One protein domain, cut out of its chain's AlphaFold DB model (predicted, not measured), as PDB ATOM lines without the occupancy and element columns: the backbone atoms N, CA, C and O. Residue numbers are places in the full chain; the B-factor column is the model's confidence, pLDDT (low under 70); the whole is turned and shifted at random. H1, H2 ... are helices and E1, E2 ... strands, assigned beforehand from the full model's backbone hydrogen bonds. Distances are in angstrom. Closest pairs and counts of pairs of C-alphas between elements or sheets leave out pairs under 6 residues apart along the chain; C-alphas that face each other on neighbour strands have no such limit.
ATOM      1  N   THR A  30     -14.767 -53.362 -16.029       57.25
ATOM      2  CA  THR A  30     -13.571 -53.434 -15.177       57.25
ATOM      3  C   THR A  30     -13.051 -52.035 -14.847       57.25
ATOM      4  O   THR A  30     -12.863 -51.706 -13.678       57.25
ATOM      5  N   GLN A  31     -12.935 -51.162 -15.852       59.53
ATOM      6  CA  GLN A  31     -12.481 -49.783 -15.657       59.53
ATOM      7  C   GLN A  31     -13.458 -48.949 -14.807       59.53
ATOM      8  O   GLN A  31     -13.043 -48.075 -14.041       59.53
ATOM      9  N   PHE A  32     -14.763 -49.212 -14.915       58.88
ATOM     10  CA  PHE A  32     -15.768 -48.592 -14.055       58.88
ATOM     11  C   PHE A  32     -15.622 -49.042 -12.595       58.88
ATOM     12  O   PHE A  32     -15.600 -48.198 -11.699       58.88
ATOM     13  N   ALA A  33     -15.472 -50.347 -12.350       60.53
ATOM     14  CA  ALA A  33     -15.295 -50.898 -11.008       60.53
ATOM     15  C   ALA A  33     -14.004 -50.399 -10.333       60.53
ATOM     16  O   ALA A  33     -14.033 -50.045  -9.154       60.53
ATOM     17  N   GLU A  34     -12.900 -50.304 -11.080       63.75
ATOM     18  CA  GLU A  34     -11.636 -49.718 -10.608       63.75
ATOM     19  C   GLU A  34     -11.813 -48.246 -10.201       63.75
ATOM     20  O   GLU A  34     -11.377 -47.838  -9.129       63.75
ATOM     21  N   ASN A  35     -12.533 -47.453 -11.003       75.75
ATOM     22  CA  ASN A  35     -12.789 -46.038 -10.718       75.75
ATOM     23  C   ASN A  35     -13.684 -45.836  -9.480       75.75
ATOM     24  O   ASN A  35     -13.456 -44.925  -8.684       75.75
ATOM     25  N   VAL A  36     -14.698 -46.689  -9.291       74.25
ATOM     26  CA  VAL A  36     -15.533 -46.666  -8.077       74.25
ATOM     27  C   VAL A  36     -14.701 -47.017  -6.845       74.25
ATOM     28  O   VAL A  36     -14.842 -46.355  -5.818       74.25
ATOM     29  N   HIS A  37     -13.811 -48.007  -6.946       79.38
ATOM     30  CA  HIS A  37     -12.958 -48.404  -5.829       79.38
ATOM     31  C   HIS A  37     -11.938 -47.326  -5.463       79.38
ATOM     32  O   HIS A  37     -11.856 -46.987  -4.289       79.38
ATOM     33  N   SER A  38     -11.267 -46.697  -6.435       81.62
ATOM     34  CA  SER A  38     -10.373 -45.559  -6.160       81.62
ATOM     35  C   SER A  38     -11.087 -44.430  -5.432       81.62
ATOM     36  O   SER A  38     -10.599 -43.922  -4.427       81.62
ATOM     37  N   LYS A  39     -12.294 -44.078  -5.883       80.12
ATOM     38  CA  LYS A  39     -13.098 -43.059  -5.207       80.12
ATOM     39  C   LYS A  39     -13.480 -43.478  -3.787       80.12
ATOM     40  O   LYS A  39     -13.408 -42.655  -2.884       80.12
ATOM     41  N   ALA A  40     -13.845 -44.742  -3.573       78.06
ATOM     42  CA  ALA A  40     -14.128 -45.276  -2.240       78.06
ATOM     43  C   ALA A  40     -12.873 -45.332  -1.345       78.06
ATOM     44  O   ALA A  40     -12.958 -45.148  -0.134       78.06
ATOM     45  N   ALA A  41     -11.695 -45.571  -1.919       83.44
ATOM     46  CA  ALA A  41     -10.437 -45.591  -1.185       83.44
ATOM     47  C   ALA A  41     -10.065 -44.194  -0.663       83.44
ATOM     48  O   ALA A  41      -9.594 -44.096   0.470       83.44
ATOM     49  N   ASP A  42     -10.364 -43.141  -1.431       82.50
ATOM     50  CA  ASP A  42     -10.039 -41.744  -1.110       82.50
ATOM     51  C   ASP A  42     -11.134 -41.004  -0.319       82.50
ATOM     52  O   ASP A  42     -10.921 -39.886   0.160       82.50
ATOM     53  N   GLU A  43     -12.326 -41.589  -0.175       77.31
ATOM     54  CA  GLU A  43     -13.444 -40.902   0.470       77.31
ATOM     55  C   GLU A  43     -13.299 -40.803   1.995       77.31
ATOM     56  O   GLU A  43     -12.523 -41.507   2.647       77.31
ATOM     57  N   ARG A  44     -14.120 -39.948   2.604       79.50
ATOM     58  CA  ARG A  44     -14.334 -39.969   4.049       79.50
ATOM     59  C   ARG A  44     -15.548 -40.845   4.352       79.50
ATOM     60  O   ARG A  44     -16.653 -40.497   3.945       79.50
ATOM     61  N   LEU A  45     -15.333 -41.949   5.068       79.38
ATOM     62  CA  LEU A  45     -16.420 -42.843   5.465       79.38
ATOM     63  C   LEU A  45     -17.396 -42.137   6.414       79.38
ATOM     64  O   LEU A  45     -16.990 -41.368   7.291       79.38
ATOM     65  N   ILE A  46     -18.676 -42.443   6.230       73.44
ATOM     66  CA  ILE A  46     -19.787 -41.967   7.058       73.44
ATOM     67  C   ILE A  46     -19.902 -42.841   8.312       73.44
ATOM     68  O   ILE A  46     -19.711 -44.056   8.232       73.44
ATOM     69  N   ASP A  47     -20.191 -42.227   9.464       73.06
ATOM     70  CA  ASP A  47     -20.243 -42.899  10.778       73.06
ATOM     71  C   ASP A  47     -18.997 -43.786  11.029       73.06
ATOM     72  O   ASP A  47     -19.062 -44.952  11.434       73.06
ATOM     73  N   CYS A  48     -17.825 -43.233  10.705       82.88
ATOM     74  CA  CYS A  48     -16.557 -43.952  10.700       82.88
ATOM     75  C   CYS A  48     -16.008 -44.201  12.113       82.88
ATOM     76  O   CYS A  48     -15.881 -43.283  12.925       82.88
ATOM     77  N   SER A  49     -15.600 -45.442  12.380       87.19
ATOM     78  CA  SER A  49     -14.736 -45.812  13.507       87.19
ATOM     79  C   SER A  49     -13.361 -46.229  12.994       87.19
ATOM     80  O   SER A  49     -13.284 -47.044  12.079       87.19
ATOM     81  N   SER A  50     -12.291 -45.702  13.595       92.19
ATOM     82  CA  SER A  50     -10.905 -45.979  13.198       92.19
ATOM     83  C   SER A  50     -10.141 -46.686  14.314       92.19
ATOM     84  O   SER A  50     -10.228 -46.273  15.473       92.19
ATOM     85  N   TYR A  51      -9.343 -47.692  13.959       91.88
ATOM     86  CA  TYR A  51      -8.489 -48.436  14.888       91.88
ATOM     87  C   TYR A  51      -7.073 -48.539  14.330       91.88
ATOM     88  O   TYR A  51      -6.870 -49.016  13.214       91.88
ATOM     89  N   ASP A  52      -6.094 -48.090  15.107       90.44
ATOM     90  CA  ASP A  52      -4.686 -48.192  14.733       90.44
ATOM     91  C   ASP A  52      -4.229 -49.657  14.791       90.44
ATOM     92  O   ASP A  52      -4.545 -50.372  15.741       90.44
ATOM     93  N   LEU A  53      -3.471 -50.098  13.783       89.00
ATOM     94  CA  LEU A  53      -2.850 -51.421  13.754       89.00
ATOM     95  C   LEU A  53      -1.404 -51.301  14.235       89.00
ATOM     96  O   LEU A  53      -0.621 -50.512  13.698       89.00
ATOM     97  N   TYR A  54      -1.036 -52.094  15.237       81.44
ATOM     98  CA  TYR A  54       0.332 -52.127  15.737       81.44
ATOM     99  C   TYR A  54       1.242 -52.917  14.781       81.44
ATOM    100  O   TYR A  54       0.970 -54.068  14.452       81.44
ATOM    101  N   ASP A  55       2.335 -52.296  14.324       73.06
ATOM    102  CA  ASP A  55       3.257 -52.890  13.337       73.06
ATOM    103  C   ASP A  55       4.585 -53.370  13.950       73.06
ATOM    104  O   ASP A  55       5.439 -53.866  13.230       73.06
ATOM    105  N   GLY A  56       4.796 -53.234  15.265       63.47
ATOM    106  CA  GLY A  56       5.994 -53.720  15.977       63.47
ATOM    107  C   GLY A  56       7.331 -53.042  15.636       63.47
ATOM    108  O   GLY A  56       8.162 -52.866  16.522       63.47
ATOM    109  N   GLU A  57       7.544 -52.651  14.379       62.19
ATOM    110  CA  GLU A  57       8.859 -52.343  13.811       62.19
ATOM    111  C   GLU A  57       8.836 -51.207  12.764       62.19
ATOM    112  O   GLU A  57       9.886 -50.642  12.462       62.19
ATOM    113  N   SER A  58       7.672 -50.822  12.210       59.12
ATOM    114  CA  SER A  58       7.600 -49.849  11.103       59.12
ATOM    115  C   SER A  58       7.037 -48.474  11.493       59.12
ATOM    116  O   SER A  58       6.070 -48.350  12.238       59.12
ATOM    117  N   ASN A  59       7.615 -47.420  10.899       56.53
ATOM    118  CA  ASN A  59       7.115 -46.038  10.968       56.53
ATOM    119  C   ASN A  59       5.887 -45.788  10.066       56.53
ATOM    120  O   ASN A  59       5.383 -44.663  10.016       56.53
ATOM    121  N   SER A  60       5.414 -46.789   9.313       67.69
ATOM    122  CA  SER A  60       4.215 -46.642   8.484       67.69
ATOM    123  C   SER A  60       2.980 -46.944   9.326       67.69
ATOM    124  O   SER A  60       2.678 -48.098   9.623       67.69
ATOM    125  N   LYS A  61       2.271 -45.887   9.736       74.06
ATOM    126  CA  LYS A  61       1.026 -46.020  10.491       74.06
ATOM    127  C   LYS A  61      -0.024 -46.696   9.607       74.06
ATOM    128  O   LYS A  61      -0.512 -46.087   8.655       74.06
ATOM    129  N   LYS A  62      -0.358 -47.943   9.931       88.19
ATOM    130  CA  LYS A  62      -1.486 -48.668   9.345       88.19
ATOM    131  C   LYS A  62      -2.659 -48.593  10.308       88.19
ATOM    132  O   LYS A  62      -2.470 -48.630  11.521       88.19
ATOM    133  N   TYR A  63      -3.856 -48.462   9.772       91.00
ATOM    134  CA  TYR A  63      -5.075 -48.430  10.566       91.00
ATOM    135  C   TYR A  63      -6.230 -48.978   9.740       91.00
ATOM    136  O   TYR A  63      -6.162 -49.036   8.509       91.00
ATOM    137  N   ILE A  64      -7.277 -49.409  10.426       94.31
ATOM    138  CA  ILE A  64      -8.536 -49.772   9.795       94.31
ATOM    139  C   ILE A  64      -9.585 -48.712  10.062       94.31
ATOM    140  O   ILE A  64      -9.575 -48.072  11.112       94.31
ATOM    141  N   GLU A  65     -10.524 -48.587   9.139       93.94
ATOM    142  CA  GLU A  65     -11.725 -47.784   9.295       93.94
ATOM    143  C   GLU A  65     -12.955 -48.603   8.935       93.94
ATOM    144  O   GLU A  65     -12.923 -49.426   8.019       93.94
ATOM    145  N   ILE A  66     -14.043 -48.377   9.662       93.44
ATOM    146  CA  ILE A  66     -15.311 -49.070   9.461       93.44
ATOM    147  C   ILE A  66     -16.424 -48.033   9.459       93.44
ATOM    148  O   ILE A  66     -16.618 -47.331  10.452       93.44
ATOM    149  N   GLY A  67     -17.144 -47.938   8.350       85.19
ATOM    150  CA  GLY A  67     -18.202 -46.952   8.142       85.19
ATOM    151  C   GLY A  67     -18.901 -47.172   6.809       85.19
ATOM    152  O   GLY A  67     -18.638 -48.160   6.122       85.19
ATOM    153  N   TYR A  68     -19.785 -46.259   6.425       77.75
ATOM    154  CA  TYR A  68     -20.484 -46.350   5.146       77.75
ATOM    155  C   TYR A  68     -19.703 -45.677   4.026       77.75
ATOM    156  O   TYR A  68     -19.237 -44.541   4.161       77.75
ATOM    157  N   SER A  69     -19.623 -46.369   2.893       80.38
ATOM    158  CA  SER A  69     -19.022 -45.848   1.671       80.38
ATOM    159  C   SER A  69     -20.044 -45.089   0.835       80.38
ATOM    160  O   SER A  69     -21.108 -45.610   0.496       80.38
ATOM    161  N   THR A  70     -19.726 -43.861   0.427       70.50
ATOM    162  CA  THR A  70     -20.612 -43.103  -0.457       70.50
ATOM    163  C   THR A  70     -20.579 -43.591  -1.895       70.50
ATOM    164  O   THR A  70     -21.599 -43.513  -2.588       70.50
ATOM    165  N   HIS A  71     -19.444 -44.147  -2.309       72.94
ATOM    166  CA  HIS A  71     -19.225 -44.678  -3.648       72.94
ATOM    167  C   HIS A  71     -19.713 -46.120  -3.829       72.94
ATOM    168  O   HIS A  71     -19.971 -46.524  -4.961       72.94
ATOM    169  N   LEU A  72     -19.938 -46.861  -2.739       75.50
ATOM    170  CA  LEU A  72     -20.513 -48.210  -2.756       75.50
ATOM    171  C   LEU A  72     -21.959 -48.223  -2.248       75.50
ATOM    172  O   LEU A  72     -22.334 -49.075  -1.453       75.50
ATOM    173  N   ASN A  73     -22.783 -47.273  -2.703       71.94
ATOM    174  CA  ASN A  73     -24.215 -47.211  -2.379       71.94
ATOM    175  C   ASN A  73     -24.524 -47.269  -0.868       71.94
ATOM    176  O   ASN A  73     -25.421 -47.989  -0.440       71.94
ATOM    177  N   LEU A  74     -23.759 -46.537  -0.051       70.19
ATOM    178  CA  LEU A  74     -23.912 -46.565   1.407       70.19
ATOM    179  C   LEU A  74     -23.787 -47.984   1.986       70.19
ATOM    180  O   LEU A  74     -24.401 -48.286   3.003       70.19
ATOM    181  N   ALA A  75     -23.005 -48.860   1.355       80.38
ATOM    182  CA  ALA A  75     -22.648 -50.138   1.947       80.38
ATOM    183  C   ALA A  75     -21.702 -49.903   3.138       80.38
ATOM    184  O   ALA A  75     -20.777 -49.085   3.026       80.38
ATOM    185  N   PRO A  76     -21.894 -50.615   4.260       86.69
ATOM    186  CA  PRO A  76     -20.872 -50.744   5.286       86.69
ATOM    187  C   PRO A  76     -19.612 -51.363   4.686       86.69
ATOM    188  O   PRO A  76     -19.670 -52.382   3.995       86.69
ATOM    189  N   VAL A  77     -18.467 -50.749   4.948       92.69
ATOM    190  CA  VAL A  77     -17.176 -51.219   4.454       92.69
ATOM    191  C   VAL A  77     -16.137 -51.241   5.557       92.69
ATOM    192  O   VAL A  77     -16.144 -50.408   6.464       92.69
ATOM    193  N   LEU A  78     -15.212 -52.188   5.436       95.44
ATOM    194  CA  LEU A  78     -13.938 -52.207   6.134       95.44
ATOM    195  C   LEU A  78     -12.870 -51.660   5.187       95.44
ATOM    196  O   LEU A  78     -12.630 -52.219   4.116       95.44
ATOM    197  N   ARG A  79     -12.185 -50.598   5.597       92.94
ATOM    198  CA  ARG A  79     -11.037 -50.045   4.883       92.94
ATOM    199  C   ARG A  79      -9.758 -50.344   5.652       92.94
ATOM    200  O   ARG A  79      -9.653 -49.977   6.813       92.94
ATOM    201  N   ILE A  80      -8.776 -50.978   5.011       92.69
ATOM    202  CA  ILE A  80      -7.413 -51.105   5.546       92.69
ATOM    203  C   ILE A  80      -6.558 -50.027   4.888       92.69
ATOM    204  O   ILE A  80      -6.238 -50.121   3.700       92.69
ATOM    205  N   VAL A  81      -6.187 -49.009   5.661       87.62
ATOM    206  CA  VAL A  81      -5.364 -47.891   5.202       87.62
ATOM    207  C   VAL A  81      -3.910 -48.157   5.564       87.62
ATOM    208  O   VAL A  81      -3.575 -48.395   6.726       87.62
ATOM    209  N   HIS A  82      -3.027 -48.094   4.568       78.81
ATOM    210  CA  HIS A  82      -1.589 -48.273   4.789       78.81
ATOM    211  C   HIS A  82      -0.750 -47.061   4.387       78.81
ATOM    212  O   HIS A  82       0.413 -46.951   4.778       78.81
ATOM    213  N   SER A  83      -1.306 -46.174   3.565       73.56
ATOM    214  CA  SER A  83      -0.722 -44.879   3.240       73.56
ATOM    215  C   SER A  83      -1.833 -43.918   2.806       73.56
ATOM    216  O   SER A  83      -2.907 -44.386   2.432       73.56
ATOM    217  N   PRO A  84      -1.586 -42.596   2.789       63.53
ATOM    218  CA  PRO A  84      -2.584 -41.620   2.350       63.53
ATOM    219  C   PRO A  84      -3.106 -41.825   0.922       63.53
ATOM    220  O   PRO A  84      -4.129 -41.250   0.586       63.53
ATOM    221  N   LEU A  85      -2.390 -42.587   0.089       65.50
ATOM    222  CA  LEU A  85      -2.730 -42.815  -1.319       65.50
ATOM    223  C   LEU A  85      -3.182 -44.247  -1.606       65.50
ATOM    224  O   LEU A  85      -3.576 -44.543  -2.726       65.50
ATOM    225  N   ASN A  86      -3.103 -45.136  -0.613       77.38
ATOM    226  CA  ASN A  86      -3.401 -46.541  -0.813       77.38
ATOM    227  C   ASN A  86      -4.189 -47.084   0.377       77.38
ATOM    228  O   ASN A  86      -3.688 -47.202   1.508       77.38
ATOM    229  N   ALA A  87      -5.408 -47.496   0.071       86.06
ATOM    230  CA  ALA A  87      -6.249 -48.260   0.957       86.06
ATOM    231  C   ALA A  87      -6.908 -49.397   0.178       86.06
ATOM    232  O   ALA A  87      -7.181 -49.288  -1.017       86.06
ATOM    233  N   ILE A  88      -7.187 -50.491   0.876       90.75
ATOM    234  CA  ILE A  88      -8.110 -51.505   0.378       90.75
ATOM    235  C   ILE A  88      -9.449 -51.291   1.058       90.75
ATOM    236  O   ILE A  88      -9.517 -51.283   2.282       90.75
ATOM    237  N   VAL A  89     -10.502 -51.190   0.255       91.69
ATOM    238  CA  VAL A  89     -11.895 -51.208   0.705       91.69
ATOM    239  C   VAL A  89     -12.470 -52.603   0.473       91.69
ATOM    240  O   VAL A  89     -12.366 -53.129  -0.639       91.69
ATOM    241  N   MET A  90     -13.062 -53.180   1.517       92.94
ATOM    242  CA  MET A  90     -13.733 -54.478   1.531       92.94
ATOM    243  C   MET A  90     -15.174 -54.307   2.004       92.94
ATOM    244  O   MET A  90     -15.425 -53.662   3.022       92.94
ATOM    245  N   VAL A  91     -16.114 -54.914   1.282       90.62
ATOM    246  CA  VAL A  91     -17.472 -55.148   1.795       90.62
ATOM    247  C   VAL A  91     -17.466 -56.336   2.763       90.62
ATOM    248  O   VAL A  91     -16.457 -57.039   2.885       90.62
TER     249      VAL A  91
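This is residues 30 to 91 of the 275 residues of an uncharacterized protein of Photinus pyralis (UniProt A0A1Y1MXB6). A twisted wall of four antiparallel strands, made of three successive hairpins, has one helix, H1, over one face, packed on it with residues 37 to 42 and closest to the edge strand E4. The earlier turns of H1 make one end of the longest axis, and the loop between E1 and E2 makes the other. The printed part has 62 residues, with one named helix followed by four named strands in the order H1, E1, E2, E3, E4; the sheet's order is E1, E2, E3, E4, and the class is mixed, helices and strands. The whole is compact, with a radius of gyration of the C-alphas of 12.0 A, and the C-alphas span 37 by 25 by 15 A.

H1 covers residues 30 to 42, begins at C-alpha 30 at (-13.571, -53.434, -15.177) and is 18.6 A long from first to last C-alpha. E1, residues 46 to 53, measures 20.5 A and begins at C-alpha 46 at (-19.787, -41.967, 7.058). E2, residues 62 to 69, measures 19.3 A and bends by 62 degrees at residue 66. E3, residues 75 to 83, is the longest strand by residues and measures 22.6 A. E4, residues 86 to 91, measures 16.7 A and ends at C-alpha 91 at (-17.472, -55.148, 1.795).

The strands form a meander, each strand the antiparallel neighbour of the one before. In the hairpin of E1 and E2, at 164 degrees between directions, N 49 and O 66 are 2.9 A apart, within hydrogen-bond range. In the hairpin of E2 and E3, at 154 degrees, N 65 and O 79 are within range at 2.8 A. In the hairpin of E3 and E4, at 157 degrees, N 80 and O 88 are within range at 2.8 A. The edge strands E1 and E4 are apart. H1 is on one face of the sheet, giving two layers, a helix over a sheet. Its closest C-alphas to E4 are those of Ala 41 and Ala 87, 5.4 A apart; to E2, those of Ala 40 and Ser 69, 6.3 A. In H1 every O i to N i+4 pair is within hydrogen-bond range.

The two C-alphas farthest apart, those of Phe 32 and Gly 56, are 37.4 A apart. The printed part has no cut. The links H1 to E1, E2 to E3 and E3 to E4 are tight, E1 to E2 is short with 8 residues, and no link is long. The mean pLDDT of the printed part is 78.9; residues 30 to 34, 56 to 60 and 84 to 85 are under 70.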